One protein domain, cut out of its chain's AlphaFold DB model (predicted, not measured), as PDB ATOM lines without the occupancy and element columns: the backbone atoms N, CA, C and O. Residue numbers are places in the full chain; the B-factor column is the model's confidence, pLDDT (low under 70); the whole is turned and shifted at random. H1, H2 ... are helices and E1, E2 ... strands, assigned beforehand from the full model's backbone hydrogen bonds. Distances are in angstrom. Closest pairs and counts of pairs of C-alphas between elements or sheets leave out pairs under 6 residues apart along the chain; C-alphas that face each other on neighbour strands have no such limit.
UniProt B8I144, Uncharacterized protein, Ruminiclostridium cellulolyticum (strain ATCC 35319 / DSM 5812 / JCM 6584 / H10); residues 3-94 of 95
ATOM      1  N   ALA A   3     300.951  87.882 235.331       81.38
ATOM      2  CA  ALA A   3     299.620  87.614 235.881       81.38
ATOM      3  C   ALA A   3     299.183  86.190 235.518       81.38
ATOM      4  O   ALA A   3     299.477  85.715 234.420       81.38
ATOM      5  N   ALA A   4     298.485  85.521 236.436       84.00
ATOM      6  CA  ALA A   4     297.923  84.193 236.212       84.00
ATOM      7  C   ALA A   4     296.489  84.285 235.671       84.00
ATOM      8  O   ALA A   4     295.701  85.144 236.076       84.00
ATOM      9  N   CYS A   5     296.139  83.383 234.754       86.44
ATOM     10  CA  CYS A   5     294.782  83.286 234.222       86.44
ATOM     11  C   CYS A   5     293.802  82.723 235.239       86.44
ATOM     12  O   CYS A   5     293.965  81.585 235.667       86.44
ATOM     13  N   SER A   6     292.694  83.421 235.488       86.31
ATOM     14  CA  SER A   6     291.593  82.895 236.303       86.31
ATOM     15  C   SER A   6     290.896  81.682 235.671       86.31
ATOM     16  O   SER A   6     290.177  80.976 236.362       86.31
ATOM     17  N   LYS A   7     291.076  81.437 234.361       83.56
ATOM     18  CA  LYS A   7     290.459  80.296 233.657       83.56
ATOM     19  C   LYS A   7     291.360  79.079 233.500       83.56
ATOM     20  O   LYS A   7     290.873  77.964 233.577       83.56
ATOM     21  N   CYS A   8     292.635  79.287 233.177       86.81
ATOM     22  CA  CYS A   8     293.551  78.189 232.854       86.81
ATOM     23  C   CYS A   8     294.786  78.128 233.756       86.81
ATOM     24  O   CYS A   8     295.670  77.321 233.493       86.81
ATOM     25  N   GLY A   9     294.910  79.017 234.747       84.88
ATOM     26  CA  GLY A   9     296.048  79.077 235.673       84.88
ATOM     27  C   GLY A   9     297.384  79.500 235.053       84.88
ATOM     28  O   GLY A   9     298.306  79.854 235.776       84.88
ATOM     29  N   GLN A  10     297.500  79.516 233.722       86.94
ATOM     30  CA  GLN A  10     298.759  79.791 233.036       86.94
ATOM     31  C   GLN A  10     299.240  81.231 233.284       86.94
ATOM     32  O   GLN A  10     298.450  82.171 233.095       86.94
ATOM     33  N   PRO A  11     300.516  81.421 233.668       85.06
ATOM     34  CA  PRO A  11     301.109  82.742 233.798       85.06
ATOM     35  C   PRO A  11     301.369  83.344 232.413       85.06
ATOM     36  O   PRO A  11     301.830  82.660 231.499       85.06
ATOM     37  N   TRP A  12     301.114  84.641 232.243       85.50
ATOM     38  CA  TRP A  12     301.536  85.371 231.046       85.50
ATOM     39  C   TRP A  12     302.101  86.747 231.391       85.50
ATOM     40  O   TRP A  12     301.829  87.313 232.453       85.50
ATOM     41  N   ASN A  13     302.910  87.290 230.479       83.50
ATOM     42  CA  ASN A  13     303.534  88.593 230.660       83.50
ATOM     43  C   ASN A  13     302.546  89.705 230.277       83.50
ATOM     44  O   ASN A  13     302.098  89.786 229.133       83.50
ATOM     45  N   VAL A  14     302.168  90.536 231.243       81.12
ATOM     46  CA  VAL A  14     301.314  91.705 231.029       81.12
ATOM     47  C   VAL A  14     302.178  92.957 230.964       81.12
ATOM     48  O   VAL A  14     303.040  93.167 231.826       81.12
ATOM     49  N   SER A  15     301.919  93.808 229.968       80.25
ATOM     50  CA  SER A  15     302.479  95.154 229.941       80.25
ATOM     51  C   SER A  15     301.962  95.965 231.129       80.25
ATOM     52  O   SER A  15     300.805  95.840 231.533       80.25
ATOM     53  N   VAL A  16     302.837  96.805 231.681       74.81
ATOM     54  CA  VAL A  16     302.535  97.667 232.839       74.81
ATOM     55  C   VAL A  16     301.410  98.661 232.514       74.81
ATOM     56  O   VAL A  16     300.618  99.013 233.378       74.81
ATOM     57  N   HIS A  17     301.263  99.028 231.240       74.25
ATOM     58  CA  HIS A  17     300.227  99.941 230.752       74.25
ATOM     59  C   HIS A  17     298.842  99.301 230.572       74.25
ATOM     60  O   HIS A  17     297.863 100.002 230.314       74.25
ATOM     61  N   LYS A  18     298.714  97.973 230.672       70.75
ATOM     62  CA  LYS A  18     297.440  97.295 230.411       70.75
ATOM     63  C   LYS A  18     296.614  97.204 231.689       70.75
ATOM     64  O   LYS A  18     296.872  96.356 232.540       70.75
ATOM     65  N   LYS A  19     295.569  98.031 231.789       70.12
ATOM     66  CA  LYS A  19     294.557  97.919 232.850       70.12
ATOM     67  C   LYS A  19     293.831  96.580 232.712       70.12
ATOM     68  O   LYS A  19     293.088  96.366 231.753       70.12
ATOM     69  N   LEU A  20     294.065  95.661 233.644       69.81
ATOM     70  CA  LEU A  20     293.287  94.433 233.717       69.81
ATOM     71  C   LEU A  20     292.095  94.619 234.663       69.81
ATOM     72  O   LEU A  20     292.286  94.812 235.861       69.81
ATOM     73  N   ASN A  21     290.877  94.460 234.145       73.50
ATOM     74  CA  ASN A  21     289.689  94.282 234.980       73.50
ATOM     75  C   ASN A  21     289.587  92.819 235.434       73.50
ATOM     76  O   ASN A  21     289.789  91.904 234.632       73.50
ATOM     77  N   LYS A  22     289.285  92.595 236.720       73.44
ATOM     78  CA  LYS A  22     289.004  91.254 237.257       73.44
ATOM     79  C   LYS A  22     287.673  90.748 236.668       73.44
ATOM     80  O   LYS A  22     286.729  91.536 236.613       73.44
ATOM     81  N   PRO A  23     287.559  89.470 236.252       74.19
ATOM     82  CA  PRO A  23     288.563  88.399 236.318       74.19
ATOM     83  C   PRO A  23     289.623  88.451 235.197       74.19
ATOM     84  O   PRO A  23     289.335  88.779 234.046       74.19
ATOM     85  N   TYR A  24     290.859  88.054 235.523       80.75
ATOM     86  CA  TYR A  24     292.007  88.100 234.614       80.75
ATOM     87  C   TYR A  24     291.976  86.945 233.602       80.75
ATOM     88  O   TYR A  24     292.174  85.784 233.956       80.75
ATOM     89  N   VAL A  25     291.766  87.244 232.315       82.00
ATOM     90  CA  VAL A  25     291.682  86.224 231.249       82.00
ATOM     91  C   VAL A  25     292.820  86.364 230.239       82.00
ATOM     92  O   VAL A  25     293.039  87.441 229.684       82.00
ATOM     93  N   CYS A  26     293.525  85.258 229.969       84.69
ATOM     94  CA  CYS A  26     294.674  85.258 229.063       84.69
ATOM     95  C   CYS A  26     294.253  85.499 227.607       84.69
ATOM     96  O   CYS A  26     293.120  85.175 227.227       84.69
ATOM     97  N   PRO A  27     295.160  85.997 226.745       79.56
ATOM     98  CA  PRO A  27     294.873  86.170 225.323       79.56
ATOM     99  C   PRO A  27     294.394  84.876 224.654       79.56
ATOM    100  O   PRO A  27     293.500  84.919 223.814       79.56
ATOM    101  N   ARG A  28     294.932  83.719 225.066       81.19
ATOM    102  CA  ARG A  28     294.547  82.400 224.542       81.19
ATOM    103  C   ARG A  28     293.093  82.060 224.883       81.19
ATOM    104  O   ARG A  28     292.297  81.816 223.984       81.19
ATOM    105  N   CYS A  29     292.710  82.142 226.157       81.69
ATOM    106  CA  CYS A  29     291.339  81.897 226.612       81.69
ATOM    107  C   CYS A  29     290.340  82.919 226.051       81.69
ATOM    108  O   CYS A  29     289.191  82.574 225.777       81.69
ATOM    109  N   SER A  30     290.765  84.170 225.859       79.50
ATOM    110  CA  SER A  30     289.937  85.206 225.233       79.50
ATOM    111  C   SER A  30     289.687  84.915 223.747       79.50
ATOM    112  O   SER A  30     288.550  85.015 223.285       79.50
ATOM    113  N   LYS A  31     290.715  84.471 223.005       77.12
ATOM    114  CA  LYS A  31     290.586  84.059 221.597       77.12
ATOM    115  C   LYS A  31     289.647  82.860 221.427       77.12
ATOM    116  O   LYS A  31     288.778  82.914 220.561       77.12
ATOM    117  N   VAL A  32     289.755  81.840 222.284       76.50
ATOM    118  CA  VAL A  32     288.872  80.656 222.243       76.50
ATOM    119  C   VAL A  32     287.406  81.052 222.435       76.50
ATOM    120  O   VAL A  32     286.561  80.650 221.644       76.50
ATOM    121  N   LYS A  33     287.096  81.915 223.415       74.88
ATOM    122  CA  LYS A  33     285.716  82.389 223.637       74.88
ATOM    123  C   LYS A  33     285.142  83.084 222.395       74.88
ATOM    124  O   LYS A  33     283.986  82.861 222.054       74.88
ATOM    125  N   LYS A  34     285.945  83.912 221.719       76.19
ATOM    126  CA  LYS A  34     285.527  84.597 220.486       76.19
ATOM    127  C   LYS A  34     285.297  83.613 219.338       76.19
ATOM    128  O   LYS A  34     284.309  83.755 218.633       76.19
ATOM    129  N   MET A  35     286.169  82.617 219.181       77.50
ATOM    130  CA  MET A  35     286.032  81.588 218.147       77.50
ATOM    131  C   MET A  35     284.762  80.754 218.335       77.50
ATOM    132  O   MET A  35     284.004  80.587 217.385       77.50
ATOM    133  N   VAL A  36     284.498  80.298 219.563       81.81
ATOM    134  CA  VAL A  36     283.284  79.535 219.889       81.81
ATOM    135  C   VAL A  36     282.034  80.368 219.610       81.81
ATOM    136  O   VAL A  36     281.101  79.871 218.994       81.81
ATOM    137  N   LEU A  37     282.027  81.651 219.990       83.12
ATOM    138  CA  LEU A  37     280.888  82.534 219.734       83.12
ATOM    139  C   LEU A  37     280.609  82.703 218.232       83.12
ATOM    140  O   LEU A  37     279.454  82.640 217.820       83.12
ATOM    141  N   THR A  38     281.650  82.880 217.411       83.62
ATOM    142  CA  THR A  38     281.493  82.975 215.952       83.62
ATOM    143  C   THR A  38     281.002  81.661 215.346       83.62
ATOM    144  O   THR A  38     280.120  81.686 214.493       83.62
ATOM    145  N   ALA A  39     281.524  80.517 215.798       83.62
ATOM    146  CA  ALA A  39     281.099  79.206 215.310       83.62
ATOM    147  C   ALA A  39     279.635  78.907 215.667       83.62
ATOM    148  O   ALA A  39     278.862  78.500 214.805       83.62
ATOM    149  N   VAL A  40     279.228  79.174 216.912       87.56
ATOM    150  CA  VAL A  40     277.833  79.017 217.353       87.56
ATOM    151  C   VAL A  40     276.912  79.953 216.571       87.56
ATOM    152  O   VAL A  40     275.879  79.510 216.076       87.56
ATOM    153  N   GLY A  41     277.300  81.221 216.400       85.44
ATOM    154  CA  GLY A  41     276.538  82.179 215.595       85.44
ATOM    155  C   GLY A  41     276.368  81.729 214.143       85.44
ATOM    156  O   GLY A  41     275.268  81.819 213.603       85.44
ATOM    157  N   PHE A  42     277.418  81.166 213.540       87.25
ATOM    158  CA  PHE A  42     277.362  80.612 212.188       87.25
ATOM    159  C   PHE A  42     276.416  79.408 212.091       87.25
ATOM    160  O   PHE A  42     275.565  79.378 211.208       87.25
ATOM    161  N   ILE A  43     276.499  78.456 213.028       87.38
ATOM    162  CA  ILE A  43     275.613  77.279 213.055       87.38
ATOM    163  C   ILE A  43     274.146  77.708 213.184       87.38
ATOM    164  O   ILE A  43     273.296  77.235 212.430       87.38
ATOM    165  N   ILE A  44     273.848  78.637 214.099       86.75
ATOM    166  CA  ILE A  44     272.492  79.177 214.264       86.75
ATOM    167  C   ILE A  44     272.027  79.850 212.968       86.75
ATOM    168  O   ILE A  44     270.897  79.627 212.542       86.75
ATOM    169  N   CYS A  45     272.895  80.624 212.310       86.00
ATOM    170  CA  CYS A  45     272.580  81.282 211.044       86.00
ATOM    171  C   CYS A  45     272.247  80.264 209.936       86.00
ATOM    172  O   CYS A  45     271.222  80.406 209.272       86.00
ATOM    173  N   CYS A  46     273.035  79.193 209.804       85.44
ATOM    174  CA  CYS A  46     272.800  78.113 208.839       85.44
ATOM    175  C   CYS A  46     271.462  77.390 209.035       85.44
ATOM    176  O   CYS A  46     270.883  76.919 208.061       85.44
ATOM    177  N   VAL A  47     270.973  77.274 210.270       86.25
ATOM    178  CA  VAL A  47     269.746  76.516 210.562       86.25
ATOM    179  C   VAL A  47     268.516  77.419 210.583       86.25
ATOM    180  O   VAL A  47     267.501  77.101 209.965       86.25
ATOM    181  N   ALA A  48     268.585  78.548 211.289       85.94
ATOM    182  CA  ALA A  48     267.428  79.407 211.521       85.94
ATOM    183  C   ALA A  48     267.068  80.235 210.284       85.94
ATOM    184  O   ALA A  48     265.891  80.356 209.948       85.94
ATOM    185  N   VAL A  49     268.064  80.787 209.586       84.69
ATOM    186  CA  VAL A  49     267.811  81.765 208.522       84.69
ATOM    187  C   VAL A  49     267.158  81.144 207.285       84.69
ATOM    188  O   VAL A  49     266.160  81.706 206.836       84.69
ATOM    189  N   PRO A  50     267.579  79.970 206.776       83.62
ATOM    190  CA  PRO A  50     266.868  79.315 205.676       83.62
ATOM    191  C   PRO A  50     265.429  78.941 206.043       83.62
ATOM    192  O   PRO A  50     264.518  79.067 205.233       83.62
ATOM    193  N   LYS A  51     265.190  78.521 207.293       85.06
ATOM    194  CA  LYS A  51     263.844  78.171 207.773       85.06
ATOM    195  C   LYS A  51     262.933  79.397 207.833       85.06
ATOM    196  O   LYS A  51     261.807  79.332 207.347       85.06
ATOM    197  N   LEU A  52     263.426  80.504 208.388       84.44
ATOM    198  CA  LEU A  52     262.711  81.783 208.431       84.44
ATOM    199  C   LEU A  52     262.442  82.320 207.024       84.44
ATOM    200  O   LEU A  52     261.315  82.711 206.725       84.44
ATOM    201  N   ASN A  53     263.446  82.289 206.149       82.94
ATOM    202  CA  ASN A  53     263.314  82.772 204.781       82.94
ATOM    203  C   ASN A  53     262.278  81.962 203.986       82.94
ATOM    204  O   ASN A  53     261.428  82.546 203.316       82.94
ATOM    205  N   ARG A  54     262.256  80.635 204.161       82.44
ATOM    206  CA  ARG A  54     261.237  79.767 203.561       82.44
ATOM    207  C   ARG A  54     259.824  80.107 204.040       82.44
ATOM    208  O   ARG A  54     258.917  80.171 203.218       82.44
ATOM    209  N   ILE A  55     259.625  80.343 205.340       85.38
ATOM    210  CA  ILE A  55     258.311  80.721 205.896       85.38
ATOM    211  C   ILE A  55     257.831  82.049 205.293       85.38
ATOM    212  O   ILE A  55     256.690  82.145 204.844       85.38
ATOM    213  N   VAL A  56     258.713  83.051 205.229       84.75
ATOM    214  CA  VAL A  56     258.391  84.373 204.669       84.75
ATOM    215  C   VAL A  56     258.088  84.289 203.170       84.75
ATOM    216  O   VAL A  56     257.143  84.920 202.700       84.75
ATOM    217  N   ASN A  57     258.847  83.493 202.417       81.06
ATOM    218  CA  ASN A  57     258.621  83.310 200.983       81.06
ATOM    219  C   ASN A  57     257.285  82.619 200.691       81.06
ATOM    220  O   ASN A  57     256.549  83.084 199.821       81.06
ATOM    221  N   VAL A  58     256.928  81.587 201.466       83.25
ATOM    222  CA  VAL A  58     255.618  80.921 201.364       83.25
ATOM    223  C   VAL A  58     254.483  81.901 201.665       83.25
ATOM    224  O   VAL A  58     253.512  81.945 200.915       83.25
ATOM    225  N   GLN A  59     254.614  82.740 202.699       84.75
ATOM    226  CA  GLN A  59     253.605  83.766 203.000       84.75
ATOM    227  C   GLN A  59     253.453  84.812 201.891       84.75
ATOM    228  O   GLN A  59     252.353  85.300 201.655       84.75
ATOM    229  N   ARG A  60     254.542  85.163 201.203       82.50
ATOM    230  CA  ARG A  60     254.526  86.124 200.092       82.50
ATOM    231  C   ARG A  60     254.099  85.511 198.753       82.50
ATOM    232  O   ARG A  60     254.045  86.232 197.764       82.50
ATOM    233  N   GLY A  61     253.821  84.206 198.705       83.06
ATOM    234  CA  GLY A  61     253.457  83.501 197.473       83.06
ATOM    235  C   GLY A  61     254.630  83.261 196.515       83.06
ATOM    236  O   GLY A  61     254.412  82.875 195.368       83.06
ATOM    237  N   TYR A  62     255.875  83.460 196.958       76.38
ATOM    238  CA  TYR A  62     257.062  83.202 196.147       76.38
ATOM    239  C   TYR A  62     257.563  81.773 196.366       76.38
ATOM    240  O   TYR A  62     258.013  81.417 197.454       76.38
ATOM    241  N   SER A  63     257.585  80.967 195.303       66.81
ATOM    242  CA  SER A  63     258.271  79.669 195.288       66.81
ATOM    243  C   SER A  63     259.711  79.819 194.774       66.81
ATOM    244  O   SER A  63     260.104  79.194 193.793       66.81
ATOM    245  N   ALA A  64     260.500  80.696 195.402       63.31
ATOM    246  CA  ALA A  64     261.914  80.875 195.078       63.31
ATOM    247  C   ALA A  64     262.774  80.018 196.022       63.31
ATOM    248  O   ALA A  64     262.969  80.368 197.186       63.31
ATOM    249  N   GLY A  65     263.271  78.883 195.526       62.16
ATOM    250  CA  GLY A  65     264.248  78.039 196.218       62.16
ATOM    251  C   GLY A  65     265.644  78.244 195.632       62.16
ATOM    252  O   GLY A  65     265.803  78.190 194.417       62.16
ATOM    253  N   GLY A  66     266.655  78.481 196.475       67.12
ATOM    254  CA  GLY A  66     268.065  78.418 196.052       67.12
ATOM    255  C   GLY A  66     269.003  79.456 196.673       67.12
ATOM    256  O   GLY A  66     270.120  79.116 197.049       67.12
ATOM    257  N   GLY A  67     268.561  80.706 196.857       68.12
ATOM    258  CA  GLY A  67     269.420  81.791 197.376       68.12
ATOM    259  C   GLY A  67     269.737  81.712 198.877       68.12
ATOM    260  O   GLY A  67     270.634  82.391 199.370       68.12
ATOM    261  N   GLU A  68     269.028  80.861 199.615       70.94
ATOM    262  CA  GLU A  68     269.100  80.744 201.078       70.94
ATOM    263  C   GLU A  68     270.468  80.273 201.582       70.94
ATOM    264  O   GLU A  68     270.881  80.625 202.687       70.94
ATOM    265  N   VAL A  69     271.200  79.533 200.746       71.00
ATOM    266  CA  VAL A  69     272.542  79.013 201.046       71.00
ATOM    267  C   VAL A  69     273.595  80.129 201.083       71.00
ATOM    268  O   VAL A  69     274.624  79.987 201.742       71.00
ATOM    269  N   LEU A  70     273.339  81.270 200.434       78.06
ATOM    270  CA  LEU A  70     274.261  82.410 200.432       78.06
ATOM    271  C   LEU A  70     274.155  83.259 201.705       78.06
ATOM    272  O   LEU A  70     275.078  84.008 202.024       78.06
ATOM    273  N   ILE A  71     273.065  83.138 202.468       80.69
ATOM    274  CA  ILE A  71     272.833  83.988 203.641       80.69
ATOM    275  C   ILE A  71     273.827  83.689 204.784       80.69
ATOM    276  O   ILE A  71     274.380  84.632 205.355       80.69
ATOM    277  N   PRO A  72     274.166  82.422 205.092       80.75
ATOM    278  CA  PRO A  72     275.238  82.124 206.045       80.75
ATOM    279  C   PRO A  72     276.627  82.582 205.575       80.75
ATOM    280  O   PRO A  72     277.462  82.979 206.387       80.75
ATOM    281  N   LEU A  73     276.877  82.573 204.263       83.44
ATOM    282  CA  LEU A  73     278.098  83.131 203.674       83.44
ATOM    283  C   LEU A  73     278.188  84.642 203.926       83.44
ATOM    284  O   LEU A  73     279.234  85.136 204.350       83.44
ATOM    285  N   LEU A  74     277.072  85.358 203.767       84.56
ATOM    286  CA  LEU A  74     276.972  86.782 204.086       84.56
ATOM    287  C   LEU A  74     277.325  87.064 205.558       84.56
ATOM    288  O   LEU A  74     278.049  88.016 205.847       84.56
ATOM    289  N   TYR A  75     276.879  86.214 206.489       85.56
ATOM    290  CA  TYR A  75     277.228  86.340 207.909       85.56
ATOM    291  C   TYR A  75     278.747  86.299 208.141       85.56
ATOM    292  O   TYR A  75     279.278  87.129 208.882       85.56
ATOM    293  N   LEU A  76     279.467  85.383 207.483       86.12
ATOM    294  CA  LEU A  76     280.928  85.305 207.600       86.12
ATOM    295  C   LEU A  76     281.617  86.557 207.049       86.12
ATOM    296  O   LEU A  76     282.553  87.055 207.680       86.12
ATOM    297  N   VAL A  77     281.135  87.090 205.923       87.12
ATOM    298  CA  VAL A  77     281.655  88.331 205.328       87.12
ATOM    299  C   VAL A  77     281.471  89.508 206.286       87.12
ATOM    300  O   VAL A  77     282.427  90.236 206.553       87.12
ATOM    301  N   VAL A  78     280.282  89.658 206.878       88.38
ATOM    302  CA  VAL A  78     279.988  90.735 207.838       88.38
ATOM    303  C   VAL A  78     280.857  90.614 209.093       88.38
ATOM    304  O   VAL A  78     281.459  91.597 209.528       88.38
ATOM    305  N   VAL A  79     280.982  89.412 209.667       87.81
ATOM    306  CA  VAL A  79     281.831  89.190 210.849       87.81
ATOM    307  C   VAL A  79     283.305  89.463 210.539       87.81
ATOM    308  O   VAL A  79     284.000  90.059 211.367       87.81
ATOM    309  N   GLY A  80     283.782  89.045 209.364       87.25
ATOM    310  CA  GLY A  80     285.133  89.332 208.885       87.25
ATOM    311  C   GLY A  80     285.379  90.833 208.759       87.25
ATOM    312  O   GLY A  80     286.333  91.343 209.346       87.25
ATOM    313  N   PHE A  81     284.467  91.547 208.098       90.88
ATOM    314  CA  PHE A  81     284.537  92.996 207.922       90.88
ATOM    315  C   PHE A  81     284.577  93.744 209.261       90.88
ATOM    316  O   PHE A  81     285.461  94.571 209.481       90.88
ATOM    317  N   ILE A  82     283.687  93.405 210.201       89.56
ATOM    318  CA  ILE A  82     283.671  94.010 211.543       89.56
ATOM    319  C   ILE A  82     285.007  93.781 212.260       89.56
ATOM    320  O   ILE A  82     285.519  94.690 212.915       89.56
ATOM    321  N   LYS A  83     285.592  92.583 212.142       87.00
ATOM    322  CA  LYS A  83     286.910  92.288 212.720       87.00
ATOM    323  C   LYS A  83     287.986  93.203 212.148       87.00
ATOM    324  O   LYS A  83     288.700  93.820 212.934       87.00
ATOM    325  N   THR A  84     288.049  93.329 210.826       86.75
ATOM    326  CA  THR A  84     289.023  94.185 210.139       86.75
ATOM    327  C   THR A  84     288.896  95.639 210.584       86.75
ATOM    328  O   THR A  84     289.891  96.254 210.952       86.75
ATOM    329  N   VAL A  85     287.671  96.172 210.656       89.94
ATOM    330  CA  VAL A  85     287.423  97.545 211.130       89.94
ATOM    331  C   VAL A  85     287.845  97.726 212.592       89.94
ATOM    332  O   VAL A  85     288.455  98.735 212.950       89.94
ATOM    333  N   LEU A  86     287.547  96.756 213.461       87.44
ATOM    334  CA  LEU A  86     287.934  96.814 214.874       87.44
ATOM    335  C   LEU A  86     289.444  96.698 215.084       87.44
ATOM    336  O   LEU A  86     289.955  97.259 216.052       87.44
ATOM    337  N   ASP A  87     290.137  95.944 214.239       85.12
ATOM    338  CA  ASP A  87     291.588  95.809 214.305       85.12
ATOM    339  C   ASP A  87     292.264  97.085 213.781       85.12
ATOM    340  O   ASP A  87     293.069  97.657 214.516       85.12
ATOM    341  N   TYR A  88     291.787  97.647 212.665       86.50
ATOM    342  CA  TYR A  88     292.218  98.962 212.172       86.50
ATOM    343  C   TYR A  88     292.036 100.069 213.222       86.50
ATOM    344  O   TYR A  88     292.931 100.879 213.466       86.50
ATOM    345  N   LYS A  89     290.893 100.092 213.922       86.56
ATOM    346  CA  LYS A  89     290.641 101.078 214.985       86.56
ATOM    347  C   LYS A  89     291.594 100.923 216.175       86.56
ATOM    348  O   LYS A  89     291.920 101.922 216.806       86.56
ATOM    349  N   LYS A  90     292.022  99.703 216.518       81.94
ATOM    350  CA  LYS A  90     292.991  99.500 217.611       81.94
ATOM    351  C   LYS A  90     294.374  99.998 217.230       81.94
ATOM    352  O   LYS A  90     295.034 100.577 218.081       81.94
ATOM    353  N   GLU A  91     294.798  99.767 215.994       77.44
ATOM    354  CA  GLU A  91     296.108 100.207 215.504       77.44
ATOM    355  C   GLU A  91     296.205 101.738 215.516       77.44
ATOM    356  O   GLU A  91     297.151 102.286 216.075       77.44
ATOM    357  N   ASN A  92     295.158 102.425 215.051       74.19
ATOM    358  CA  ASN A  92     295.087 103.891 215.041       74.19
ATOM    359  C   ASN A  92     294.776 104.529 216.409       74.19
ATOM    360  O   ASN A  92     294.853 105.741 216.544       74.19
ATOM    361  N   ALA A  93     294.397 103.750 217.429       64.62
ATOM    362  CA  ALA A  93     294.172 104.261 218.788       64.62
ATOM    363  C   ALA A  93     295.448 104.261 219.653       64.62
ATOM    364  O   ALA A  93     295.400 104.670 220.815       64.62
ATOM    365  N   HIS A  94     296.556 103.737 219.122       55.62
ATOM    366  CA  HIS A  94     297.856 103.662 219.792       55.62
ATOM    367  C   HIS A  94     298.945 104.521 219.117       55.62
ATOM    368  O   HIS A  94     300.070 104.531 219.618       55.62
TER     369      HIS A  94
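AT A GLANCE: This is residues 3 to 94 of the 95 residues of an uncharacterized protein of Ruminiclostridium cellulolyticum (strain ATCC 35319 / DSM 5812 / JCM 6584 / H10) (UniProt B8I144). A small head of loops, residues 3 to 26 with the short strand E1, leads into a long helical hairpin, H1 and H2, which opens as a narrow V. The helices meet near the short link joining them, and residues 80 to 94, of which 80 to 92 belong to H2, stick out free. The 92 printed residues run E1, H1, H2; the class is mostly helix. The whole is extended, radius of gyration of the C-alphas 19.9 A, spanning 62 by 31 by 17 A.

HOW THE PARTS SIT: Residues 3 to 4 pair antiparallel with residues 11 to 12 of E1, residues 11 to 13. E1 is apart from H1, residues 27 to 59, and H2, residues 67 to 92. H1 has a kink of 28 degrees near residue 47. H1, with residues 42 to 53 alone, touches residues 68 to 76 of H2; their closest C-alphas, Pro 50 and Glu 68, are 5.3 A apart. This hairpin's helices run opposite ways at a shallow tilt of 34 degrees, only just short of steep. O i to N i+4 pairs are within hydrogen-bond range in 27 of 29 cases in H1 and 19 of 22 in H2.

IN THESE COORDINATES: E1 begins at C-alpha 11 (301.109, 82.742, 233.798). H1 is 47.0 A long; H2, 38.2 A, ends at C-alpha 92 (295.087, 103.891, 215.041).

THE WHOLE: The printed part has no cut. The link E1 to H1 is long. In this model pLDDT is under 70 at residues 20, 63 to 67 and 93 to 94.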